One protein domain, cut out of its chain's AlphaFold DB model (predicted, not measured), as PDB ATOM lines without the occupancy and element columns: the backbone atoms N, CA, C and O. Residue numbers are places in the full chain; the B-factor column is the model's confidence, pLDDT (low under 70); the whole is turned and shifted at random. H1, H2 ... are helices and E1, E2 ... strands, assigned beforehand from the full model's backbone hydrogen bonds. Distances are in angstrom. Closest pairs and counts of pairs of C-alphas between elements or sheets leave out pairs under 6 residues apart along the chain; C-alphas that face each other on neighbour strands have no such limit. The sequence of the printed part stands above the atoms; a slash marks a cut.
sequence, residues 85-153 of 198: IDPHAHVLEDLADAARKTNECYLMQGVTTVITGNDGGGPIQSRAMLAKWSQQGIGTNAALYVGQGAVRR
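AT A GLANCE: This is residues 85 to 153 of the 198 residues of the protein "Amidohydro_3 domain-containing protein" of Acidobacteria bacterium (UniProt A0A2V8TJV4). Two parallel strands, E1 and E2, lie side by side as a small ribbon, with H3 running back beside E2 and H1 packed on H3. H2 and H4 lie near opposite ends of the long axis. The 69 printed residues hold H1, H2, E1, H3, E2, H4 in that order, class mixed; the whole is compact, radius of gyration of the C-alphas 11.5 A, spanning 35 by 23 by 15 A.

HOW THE PARTS SIT: E1, residues 111 to 116, and E2, residues 141 to 144, are parallel at 15 degrees; N 114 and O 141 are within hydrogen-bond range, 2.9 A. With H3, residues 126 to 136, between them they form a strand-helix-strand unit, its crossover right-handed. H1, residues 92 to 96, touches H3; their closest C-alphas, Ala 96 and Trp 133, are 6.6 A apart. H2, residues 104 to 107, and H4, residues 148 to 153, are apart. Every O i to N i+4 pair is within hydrogen-bond range in H1, H3 and H4; H2 is too short for one.

IN THESE COORDINATES: H3 measures 15.6 A, E1 13.3 A. C-alpha 92 begins H1 at (-41.593, -30.170, -21.879); C-alpha 153 ends H4 at (-23.849, -28.201, -18.727).

THE WHOLE: The printed part has no cut and no long link. No printed residue is under 70 in pLDDT.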
ATOM      1  N   ILE A  85     -48.209 -30.614 -37.185       98.69
ATOM      2  CA  ILE A  85     -46.962 -30.968 -36.515       98.69
ATOM      3  C   ILE A  85     -46.242 -29.662 -36.205       98.69
ATOM      4  O   ILE A  85     -45.836 -28.962 -37.131       98.69
ATOM      5  N   ASP A  86     -46.091 -29.342 -34.923       98.50
ATOM      6  CA  ASP A  86     -45.293 -28.205 -34.472       98.50
ATOM      7  C   ASP A  86     -43.846 -28.665 -34.225       98.50
ATOM      8  O   ASP A  86     -43.588 -29.407 -33.266       98.50
ATOM      9  N   PRO A  87     -42.888 -28.273 -35.086       97.88
ATOM     10  CA  PRO A  87     -41.508 -28.706 -34.963       97.88
ATOM     11  C   PRO A  87     -40.724 -27.951 -33.881       97.88
ATOM     12  O   PRO A  87     -39.594 -28.347 -33.597       97.88
ATOM     13  N   HIS A  88     -41.272 -26.876 -33.299       97.88
ATOM     14  CA  HIS A  88     -40.547 -25.987 -32.389       97.88
ATOM     15  C   HIS A  88     -41.400 -25.581 -31.183       97.88
ATOM     16  O   HIS A  88     -41.750 -24.417 -30.994       97.88
ATOM     17  N   ALA A  89     -41.696 -26.549 -30.318       96.62
ATOM     18  CA  ALA A  89     -42.498 -26.333 -29.121       96.62
ATOM     19  C   ALA A  89     -41.660 -26.336 -27.829       96.62
ATOM     20  O   ALA A  89     -40.719 -27.122 -27.655       96.62
ATOM     21  N   HIS A  90     -42.060 -25.506 -26.865       96.06
ATOM     22  CA  HIS A  90     -41.490 -25.440 -25.513       96.06
ATOM     23  C   HIS A  90     -42.501 -25.956 -24.481       96.06
ATOM     24  O   HIS A  90     -42.970 -25.219 -23.628       96.06
ATOM     25  N   VAL A  91     -42.847 -27.242 -24.586       95.94
ATOM     26  CA  VAL A  91     -43.951 -27.879 -23.830       95.94
ATOM     27  C   VAL A  91     -43.482 -28.937 -22.836       95.94
ATOM     28  O   VAL A  91     -44.277 -29.679 -22.271       95.94
ATOM     29  N   LEU A  92     -42.171 -29.070 -22.644       93.81
ATOM     30  CA  LEU A  92     -41.593 -30.170 -21.879       93.81
ATOM     31  C   LEU A  92     -42.113 -30.239 -20.437       93.81
ATOM     32  O   LEU A  92     -42.406 -31.327 -19.937       93.81
ATOM     33  N   GLU A  93     -42.232 -29.083 -19.786       92.25
ATOM     34  CA  GLU A  93     -42.751 -28.973 -18.423       92.25
ATOM     35  C   GLU A  93     -44.254 -29.251 -18.375       92.25
ATOM     36  O   GLU A  93     -44.705 -30.007 -17.518       92.25
ATOM     37  N   ASP A  94     -45.011 -28.727 -19.337       95.69
ATOM     38  CA  ASP A  94     -46.459 -28.921 -19.427       95.69
ATOM     39  C   ASP A  94     -46.822 -30.386 -19.667       95.69
ATOM     40  O   ASP A  94     -47.650 -30.949 -18.954       95.69
ATOM     41  N   LEU A  95     -46.129 -31.051 -20.594       96.38
ATOM     42  CA  LEU A  95     -46.302 -32.480 -20.851       96.38
ATOM     43  C   LEU A  95     -45.884 -33.345 -19.659       96.38
ATOM     44  O   LEU A  95     -46.325 -34.487 -19.550       96.38
ATOM     45  N   ALA A  96     -45.031 -32.841 -18.764       93.38
ATOM     46  CA  ALA A  96     -44.617 -33.528 -17.545       93.38
ATOM     47  C   ALA A  96     -45.520 -33.226 -16.332       93.38
ATOM     48  O   ALA A  96     -45.343 -33.869 -15.291       93.38
ATOM     49  N   ASP A  97     -46.456 -32.286 -16.446       95.12
ATOM     50  CA  ASP A  97     -47.342 -31.836 -15.377       95.12
ATOM     51  C   ASP A  97     -48.731 -32.477 -15.504       95.12
ATOM     52  O   ASP A  97     -49.373 -32.424 -16.552       95.12
ATOM     53  N   ALA A  98     -49.233 -33.072 -14.419       94.81
ATOM     54  CA  ALA A  98     -50.503 -33.795 -14.435       94.81
ATOM     55  C   ALA A  98     -51.713 -32.924 -14.824       94.81
ATOM     56  O   ALA A  98     -52.662 -33.452 -15.404       94.81
ATOM     57  N   ALA A  99     -51.675 -31.624 -14.522       95.94
ATOM     58  CA  ALA A  99     -52.740 -30.673 -14.822       95.94
ATOM     59  C   ALA A  99     -52.639 -30.079 -16.235       95.94
ATOM     60  O   ALA A  99     -53.638 -29.575 -16.737       95.94
ATOM     61  N   ARG A 100     -51.462 -30.127 -16.879       96.62
ATOM     62  CA  ARG A 100     -51.223 -29.498 -18.197       96.62
ATOM     63  C   ARG A 100     -50.866 -30.479 -19.315       96.62
ATOM     64  O   ARG A 100     -50.857 -30.096 -20.482       96.62
ATOM     65  N   LYS A 101     -50.681 -31.767 -19.000       97.12
ATOM     66  CA  LYS A 101     -50.319 -32.829 -19.958       97.12
ATOM     67  C   LYS A 101     -51.287 -33.022 -21.129       97.12
ATOM     68  O   LYS A 101     -50.932 -33.689 -22.101       97.12
ATOM     69  N   THR A 102     -52.511 -32.493 -21.039       97.31
ATOM     70  CA  THR A 102     -53.484 -32.498 -22.143       97.31
ATOM     71  C   THR A 102     -53.039 -31.609 -23.300       97.31
ATOM     72  O   THR A 102     -53.435 -31.865 -24.432       97.31
ATOM     73  N   ASN A 103     -52.162 -30.633 -23.047       97.19
ATOM     74  CA  ASN A 103     -51.605 -29.736 -24.056       97.19
ATOM     75  C   ASN A 103     -52.692 -28.991 -24.860       97.19
ATOM     76  O   ASN A 103     -52.626 -28.856 -26.083       97.19
ATOM     77  N   GLU A 104     -53.736 -28.545 -24.155       96.81
ATOM     78  CA  GLU A 104     -54.977 -28.031 -24.748       96.81
ATOM     79  C   GLU A 104     -54.778 -26.838 -25.678       96.81
ATOM     80  O   GLU A 104     -55.420 -26.784 -26.725       96.81
ATOM     81  N   CYS A 105     -53.872 -25.915 -25.352       95.56
ATOM     82  CA  CYS A 105     -53.601 -24.752 -26.199       95.56
ATOM     83  C   CYS A 105     -53.164 -25.154 -27.618       95.56
ATOM     84  O   CYS A 105     -53.627 -24.551 -28.582       95.56
ATOM     85  N   TYR A 106     -52.373 -26.220 -27.753       98.00
ATOM     86  CA  TYR A 106     -51.933 -26.761 -29.041       98.00
ATOM     87  C   TYR A 106     -53.055 -27.528 -29.747       98.00
ATOM     88  O   TYR A 106     -53.290 -27.336 -30.944       98.00
ATOM     89  N   LEU A 107     -53.809 -28.348 -29.005       97.50
ATOM     90  CA  LEU A 107     -54.950 -29.084 -29.562       97.50
ATOM     91  C   LEU A 107     -56.014 -28.138 -30.138       97.50
ATOM     92  O   LEU A 107     -56.541 -28.397 -31.220       97.50
ATOM     93  N   MET A 108     -56.292 -27.013 -29.469       97.81
ATOM     94  CA  MET A 108     -57.245 -25.998 -29.942       97.81
ATOM     95  C   MET A 108     -56.793 -25.283 -31.224       97.81
ATOM     96  O   MET A 108     -57.614 -24.674 -31.905       97.81
ATOM     97  N   GLN A 109     -55.512 -25.385 -31.583       98.00
ATOM     98  CA  GLN A 109     -54.951 -24.873 -32.836       98.00
ATOM     99  C   GLN A 109     -54.864 -25.950 -33.931       98.00
ATOM    100  O   GLN A 109     -54.412 -25.663 -35.037       98.00
ATOM    101  N   GLY A 110     -55.286 -27.186 -33.645       98.06
ATOM    102  CA  GLY A 110     -55.201 -28.323 -34.565       98.06
ATOM    103  C   GLY A 110     -53.857 -29.058 -34.547       98.06
ATOM    104  O   GLY A 110     -53.638 -29.943 -35.376       98.06
ATOM    105  N   VAL A 111     -52.957 -28.729 -33.613       98.62
ATOM    106  CA  VAL A 111     -51.671 -29.421 -33.451       98.62
ATOM    107  C   VAL A 111     -51.893 -30.754 -32.752       98.62
ATOM    108  O   VAL A 111     -52.419 -30.810 -31.646       98.62
ATOM    109  N   THR A 112     -51.458 -31.842 -33.385       98.50
ATOM    110  CA  THR A 112     -51.550 -33.202 -32.830       98.50
ATOM    111  C   THR A 112     -50.191 -33.787 -32.479       98.50
ATOM    112  O   THR A 112     -50.129 -34.794 -31.773       98.50
ATOM    113  N   THR A 113     -49.102 -33.181 -32.960       98.69
ATOM    114  CA  THR A 113     -47.730 -33.612 -32.680       98.69
ATOM    115  C   THR A 113     -46.848 -32.410 -32.391       98.69
ATOM    116  O   THR A 113     -46.848 -31.449 -33.154       98.69
ATOM    117  N   VAL A 114     -46.068 -32.489 -31.318       98.50
ATOM    118  CA  VAL A 114     -45.114 -31.453 -30.910       98.50
ATOM    119  C   VAL A 114     -43.703 -32.022 -30.846       98.50
ATOM    120  O   VAL A 114     -43.492 -33.156 -30.412       98.50
ATOM    121  N   ILE A 115     -42.717 -31.230 -31.252       97.88
ATOM    122  CA  ILE A 115     -41.301 -31.548 -31.075       97.88
ATOM    123  C   ILE A 115     -40.716 -30.556 -30.071       97.88
ATOM    124  O   ILE A 115     -40.796 -29.345 -30.269       97.88
ATOM    125  N   THR A 116     -40.150 -31.065 -28.973       96.62
ATOM    126  CA  THR A 116     -39.600 -30.248 -27.878       96.62
ATOM    127  C   THR A 116     -38.145 -30.602 -27.554       96.62
ATOM    128  O   THR A 116     -37.560 -31.476 -28.186       96.62
ATOM    129  N   GLY A 117     -37.526 -29.909 -26.593       94.69
ATOM    130  CA  GLY A 117     -36.068 -29.945 -26.383       94.69
ATOM    131  C   GLY A 117     -35.304 -29.013 -27.332       94.69
ATOM    132  O   GLY A 117     -34.131 -29.237 -27.628       94.69
ATOM    133  N   ASN A 118     -35.993 -27.990 -27.837       95.81
ATOM    134  CA  ASN A 118     -35.442 -26.986 -28.739       95.81
ATOM    135  C   ASN A 118     -34.461 -26.047 -28.023       95.81
ATOM    136  O   ASN A 118     -34.378 -26.014 -26.792       95.81
ATOM    137  N   ASP A 119     -33.707 -25.279 -28.810       95.81
ATOM    138  CA  ASP A 119     -32.827 -24.195 -28.342       95.81
ATOM    139  C   ASP A 119     -31.755 -24.641 -27.330       95.81
ATOM    140  O   ASP A 119     -31.289 -23.889 -26.475       95.81
ATOM    141  N   GLY A 120     -31.344 -25.909 -27.421       91.94
ATOM    142  CA  GLY A 120     -30.391 -26.525 -26.500       91.94
ATOM    143  C   GLY A 120     -30.948 -26.828 -25.111       91.94
ATOM    144  O   GLY A 120     -30.183 -27.246 -24.233       91.94
ATOM    145  N   GLY A 121     -32.250 -26.629 -24.915       90.06
ATOM    146  CA  GLY A 121     -32.991 -26.995 -23.719       90.06
ATOM    147  C   GLY A 121     -33.368 -28.474 -23.677       90.06
ATOM    148  O   GLY A 121     -33.050 -29.265 -24.558       90.06
ATOM    149  N   GLY A 122     -34.067 -28.857 -22.615       92.25
ATOM    150  CA  GLY A 122     -34.521 -30.228 -22.414       92.25
ATOM    151  C   GLY A 122     -33.661 -31.046 -21.448       92.25
ATOM    152  O   GLY A 122     -32.749 -30.520 -20.802       92.25
ATOM    153  N   PRO A 123     -33.996 -32.333 -21.279       92.25
ATOM    154  CA  PRO A 123     -33.493 -33.153 -20.196       92.25
ATOM    155  C   PRO A 123     -32.247 -33.922 -20.644       92.25
ATOM    156  O   PRO A 123     -32.182 -34.426 -21.765       92.25
ATOM    157  N   ILE A 124     -31.288 -34.114 -19.736       91.81
ATOM    158  CA  ILE A 124     -30.196 -35.078 -19.953       91.81
ATOM    159  C   ILE A 124     -30.750 -36.502 -20.046       91.81
ATOM    160  O   ILE A 124     -30.378 -37.280 -20.920       91.81
ATOM    161  N   GLN A 125     -31.689 -36.833 -19.158       91.44
ATOM    162  CA  GLN A 125     -32.284 -38.162 -19.065       91.44
ATOM    163  C   GLN A 125     -33.521 -38.284 -19.966       91.44
ATOM    164  O   GLN A 125     -34.645 -38.456 -19.490       91.44
ATOM    165  N   SER A 126     -33.321 -38.213 -21.286       92.69
ATOM    166  CA  SER A 126     -34.400 -38.297 -22.285       92.69
ATOM    167  C   SER A 126     -35.259 -39.558 -22.137       92.69
ATOM    168  O   SER A 126     -36.483 -39.486 -22.213       92.69
ATOM    169  N   ARG A 127     -34.649 -40.708 -21.819       94.06
ATOM    170  CA  ARG A 127     -35.372 -41.966 -21.558       94.06
ATOM    171  C   ARG A 127     -36.371 -41.842 -20.409       94.06
ATOM    172  O   ARG A 127     -37.494 -42.317 -20.538       94.06
ATOM    173  N   ALA A 128     -35.958 -41.242 -19.294       94.38
ATOM    174  CA  ALA A 128     -36.819 -41.096 -18.123       94.38
ATOM    175  C   ALA A 128     -38.000 -40.165 -18.425       94.38
ATOM    176  O   ALA A 128     -39.129 -40.453 -18.033       94.38
ATOM    177  N   MET A 129     -37.751 -39.095 -19.184       94.50
ATOM    178  CA  MET A 129     -38.799 -38.185 -19.642       94.50
ATOM    179  C   MET A 129     -39.824 -38.894 -20.536       94.50
ATOM    180  O   MET A 129     -41.018 -38.831 -20.261       94.50
ATOM    181  N   LEU A 130     -39.362 -39.620 -21.557       95.25
ATOM    182  CA  LEU A 130     -40.244 -40.366 -22.458       95.25
ATOM    183  C   LEU A 130     -41.053 -41.430 -21.704       95.25
ATOM    184  O   LEU A 130     -42.256 -41.544 -21.915       95.25
ATOM    185  N   ALA A 131     -40.425 -42.157 -20.773       95.62
ATOM    186  CA  ALA A 131     -41.116 -43.137 -19.935       95.62
ATOM    187  C   ALA A 131     -42.208 -42.489 -19.071       95.62
ATOM    188  O   ALA A 131     -43.313 -43.027 -18.983       95.62
ATOM    189  N   LYS A 132     -41.932 -41.314 -18.485       95.06
ATOM    190  CA  LYS A 132     -42.927 -40.548 -17.727       95.06
ATOM    191  C   LYS A 132     -44.126 -40.193 -18.602       95.06
ATOM    192  O   LYS A 132     -45.257 -40.442 -18.195       95.06
ATOM    193  N   TRP A 133     -43.890 -39.653 -19.798       96.31
ATOM    194  CA  TRP A 133     -44.959 -39.303 -20.737       96.31
ATOM    195  C   TRP A 133     -45.792 -40.520 -21.143       96.31
ATOM    196  O   TRP A 133     -47.018 -40.452 -21.091       96.31
ATOM    197  N   SER A 134     -45.152 -41.649 -21.460       95.88
ATOM    198  CA  SER A 134     -45.856 -42.895 -21.781       95.88
ATOM    199  C   SER A 134     -46.690 -43.420 -20.612       95.88
ATOM    200  O   SER A 134     -47.811 -43.869 -20.825       95.88
ATOM    201  N   GLN A 135     -46.176 -43.355 -19.381       96.38
ATOM    202  CA  GLN A 135     -46.877 -43.861 -18.199       96.38
ATOM    203  C   GLN A 135     -48.105 -43.019 -17.843       96.38
ATOM    204  O   GLN A 135     -49.144 -43.567 -17.484       96.38
ATOM    205  N   GLN A 136     -47.993 -41.691 -17.907       95.94
ATOM    206  CA  GLN A 136     -49.088 -40.803 -17.507       95.94
ATOM    207  C   GLN A 136     -50.092 -40.519 -18.634       95.94
ATOM    208  O   GLN A 136     -51.199 -40.058 -18.339       95.94
ATOM    209  N   GLY A 137     -49.703 -40.746 -19.892       97.25
ATOM    210  CA  GLY A 137     -50.437 -40.324 -21.085       97.25
ATOM    211  C   GLY A 137     -50.367 -38.811 -21.315       97.25
ATOM    212  O   GLY A 137     -50.439 -38.026 -20.373       97.25
ATOM    213  N   ILE A 138     -50.245 -38.393 -22.571       97.75
ATOM    214  CA  ILE A 138     -50.198 -36.984 -22.986       97.75
ATOM    215  C   ILE A 138     -51.216 -36.740 -24.105       97.75
ATOM    216  O   ILE A 138     -51.582 -37.679 -24.810       97.75
ATOM    217  N   GLY A 139     -51.708 -35.505 -24.237       97.12
ATOM    218  CA  GLY A 139     -52.771 -35.174 -25.197       97.12
ATOM    219  C   GLY A 139     -52.298 -35.094 -26.650       97.12
ATOM    220  O   GLY A 139     -52.973 -35.589 -27.548       97.12
ATOM    221  N   THR A 140     -51.121 -34.516 -26.887       98.19
ATOM    222  CA  THR A 140     -50.457 -34.529 -28.199       98.19
ATOM    223  C   THR A 140     -49.438 -35.655 -28.275       98.19
ATOM    224  O   THR A 140     -48.811 -35.996 -27.274       98.19
ATOM    225  N   ASN A 141     -49.168 -36.165 -29.476       98.25
ATOM    226  CA  ASN A 141     -47.944 -36.929 -29.710       98.25
ATOM    227  C   ASN A 141     -46.731 -36.027 -29.455       98.25
ATOM    228  O   ASN A 141     -46.789 -34.827 -29.724       98.25
ATOM    229  N   ALA A 142     -45.625 -36.592 -28.977       97.50
ATOM    230  CA  ALA A 142     -44.423 -35.817 -28.696       97.50
ATOM    231  C   ALA A 142     -43.158 -36.505 -29.213       97.50
ATOM    232  O   ALA A 142     -42.980 -37.714 -29.052       97.50
ATOM    233  N   ALA A 143     -42.258 -35.708 -29.779       96.44
ATOM    234  CA  ALA A 143     -40.871 -36.067 -30.031       96.44
ATOM    235  C   ALA A 143     -39.942 -35.135 -29.242       96.44
ATOM    236  O   ALA A 143     -40.305 -34.009 -28.895       96.44
ATOM    237  N   LEU A 144     -38.740 -35.619 -28.935       96.00
ATOM    238  CA  LEU A 144     -37.805 -34.936 -28.048       96.00
ATOM    239  C   LEU A 144     -36.414 -34.872 -28.681       96.00
ATOM    240  O   LEU A 144     -35.795 -35.908 -28.933       96.00
ATOM    241  N   TYR A 145     -35.908 -33.659 -28.878       95.88
ATOM    242  CA  TYR A 145     -34.498 -33.413 -29.141       95.88
ATOM    243  C   TYR A 145     -33.659 -33.597 -27.874       95.88
ATOM    244  O   TYR A 145     -34.114 -33.392 -26.747       95.88
ATOM    245  N   VAL A 146     -32.388 -33.948 -28.070       93.62
ATOM    246  CA  VAL A 146     -31.376 -33.891 -27.011       93.62
ATOM    247  C   VAL A 146     -30.716 -32.518 -27.071       93.62
ATOM    248  O   VAL A 146     -29.948 -32.238 -27.990       93.62
ATOM    249  N   GLY A 147     -31.013 -31.658 -26.099       91.88
ATOM    250  CA  GLY A 147     -30.483 -30.299 -26.069       91.88
ATOM    251  C   GLY A 147     -28.977 -30.252 -25.856       91.88
ATOM    252  O   GLY A 147     -28.474 -30.715 -24.827       91.88
ATOM    253  N   GLN A 148     -28.240 -29.617 -26.775       92.88
ATOM    254  CA  GLN A 148     -26.789 -29.479 -26.622       92.88
ATOM    255  C   GLN A 148     -26.419 -28.678 -25.370       92.88
ATOM    256  O   GLN A 148     -25.398 -28.951 -24.747       92.88
ATOM    257  N   GLY A 149     -27.243 -27.695 -24.988       91.75
ATOM    258  CA  GLY A 149     -27.030 -26.877 -23.796       91.75
ATOM    259  C   GLY A 149     -27.121 -27.702 -22.515       91.75
ATOM    260  O   GLY A 149     -26.284 -27.540 -21.629       91.75
ATOM    261  N   ALA A 150     -28.075 -28.634 -22.441       91.12
ATOM    262  CA  ALA A 150     -28.162 -29.592 -21.347       91.12
ATOM    263  C   ALA A 150     -26.899 -30.464 -21.281       91.12
ATOM    264  O   ALA A 150     -26.230 -30.475 -20.249       91.12
ATOM    265  N   VAL A 151     -26.518 -31.114 -22.391       92.50
ATOM    266  CA  VAL A 151     -25.328 -31.990 -22.459       92.50
ATOM    267  C   VAL A 151     -24.058 -31.240 -22.072       92.50
ATOM    268  O   VAL A 151     -23.255 -31.724 -21.278       92.50
ATOM    269  N   ARG A 152     -23.888 -30.028 -22.600       91.75
ATOM    270  CA  ARG A 152     -22.753 -29.170 -22.280       91.75
ATOM    271  C   ARG A 152     -22.688 -28.857 -20.792       91.75
ATOM    272  O   ARG A 152     -21.605 -28.948 -20.230       91.75
ATOM    273  N   ARG A 153     -23.810 -28.492 -20.166       90.62
ATOM    274  CA  ARG A 153     -23.849 -28.201 -18.727       90.62
ATOM    275  C   ARG A 153     -23.436 -29.401 -17.890       90.62
ATOM    276  O   ARG A 153     -22.659 -29.231 -16.962       90.62
TER     277      ARG A 153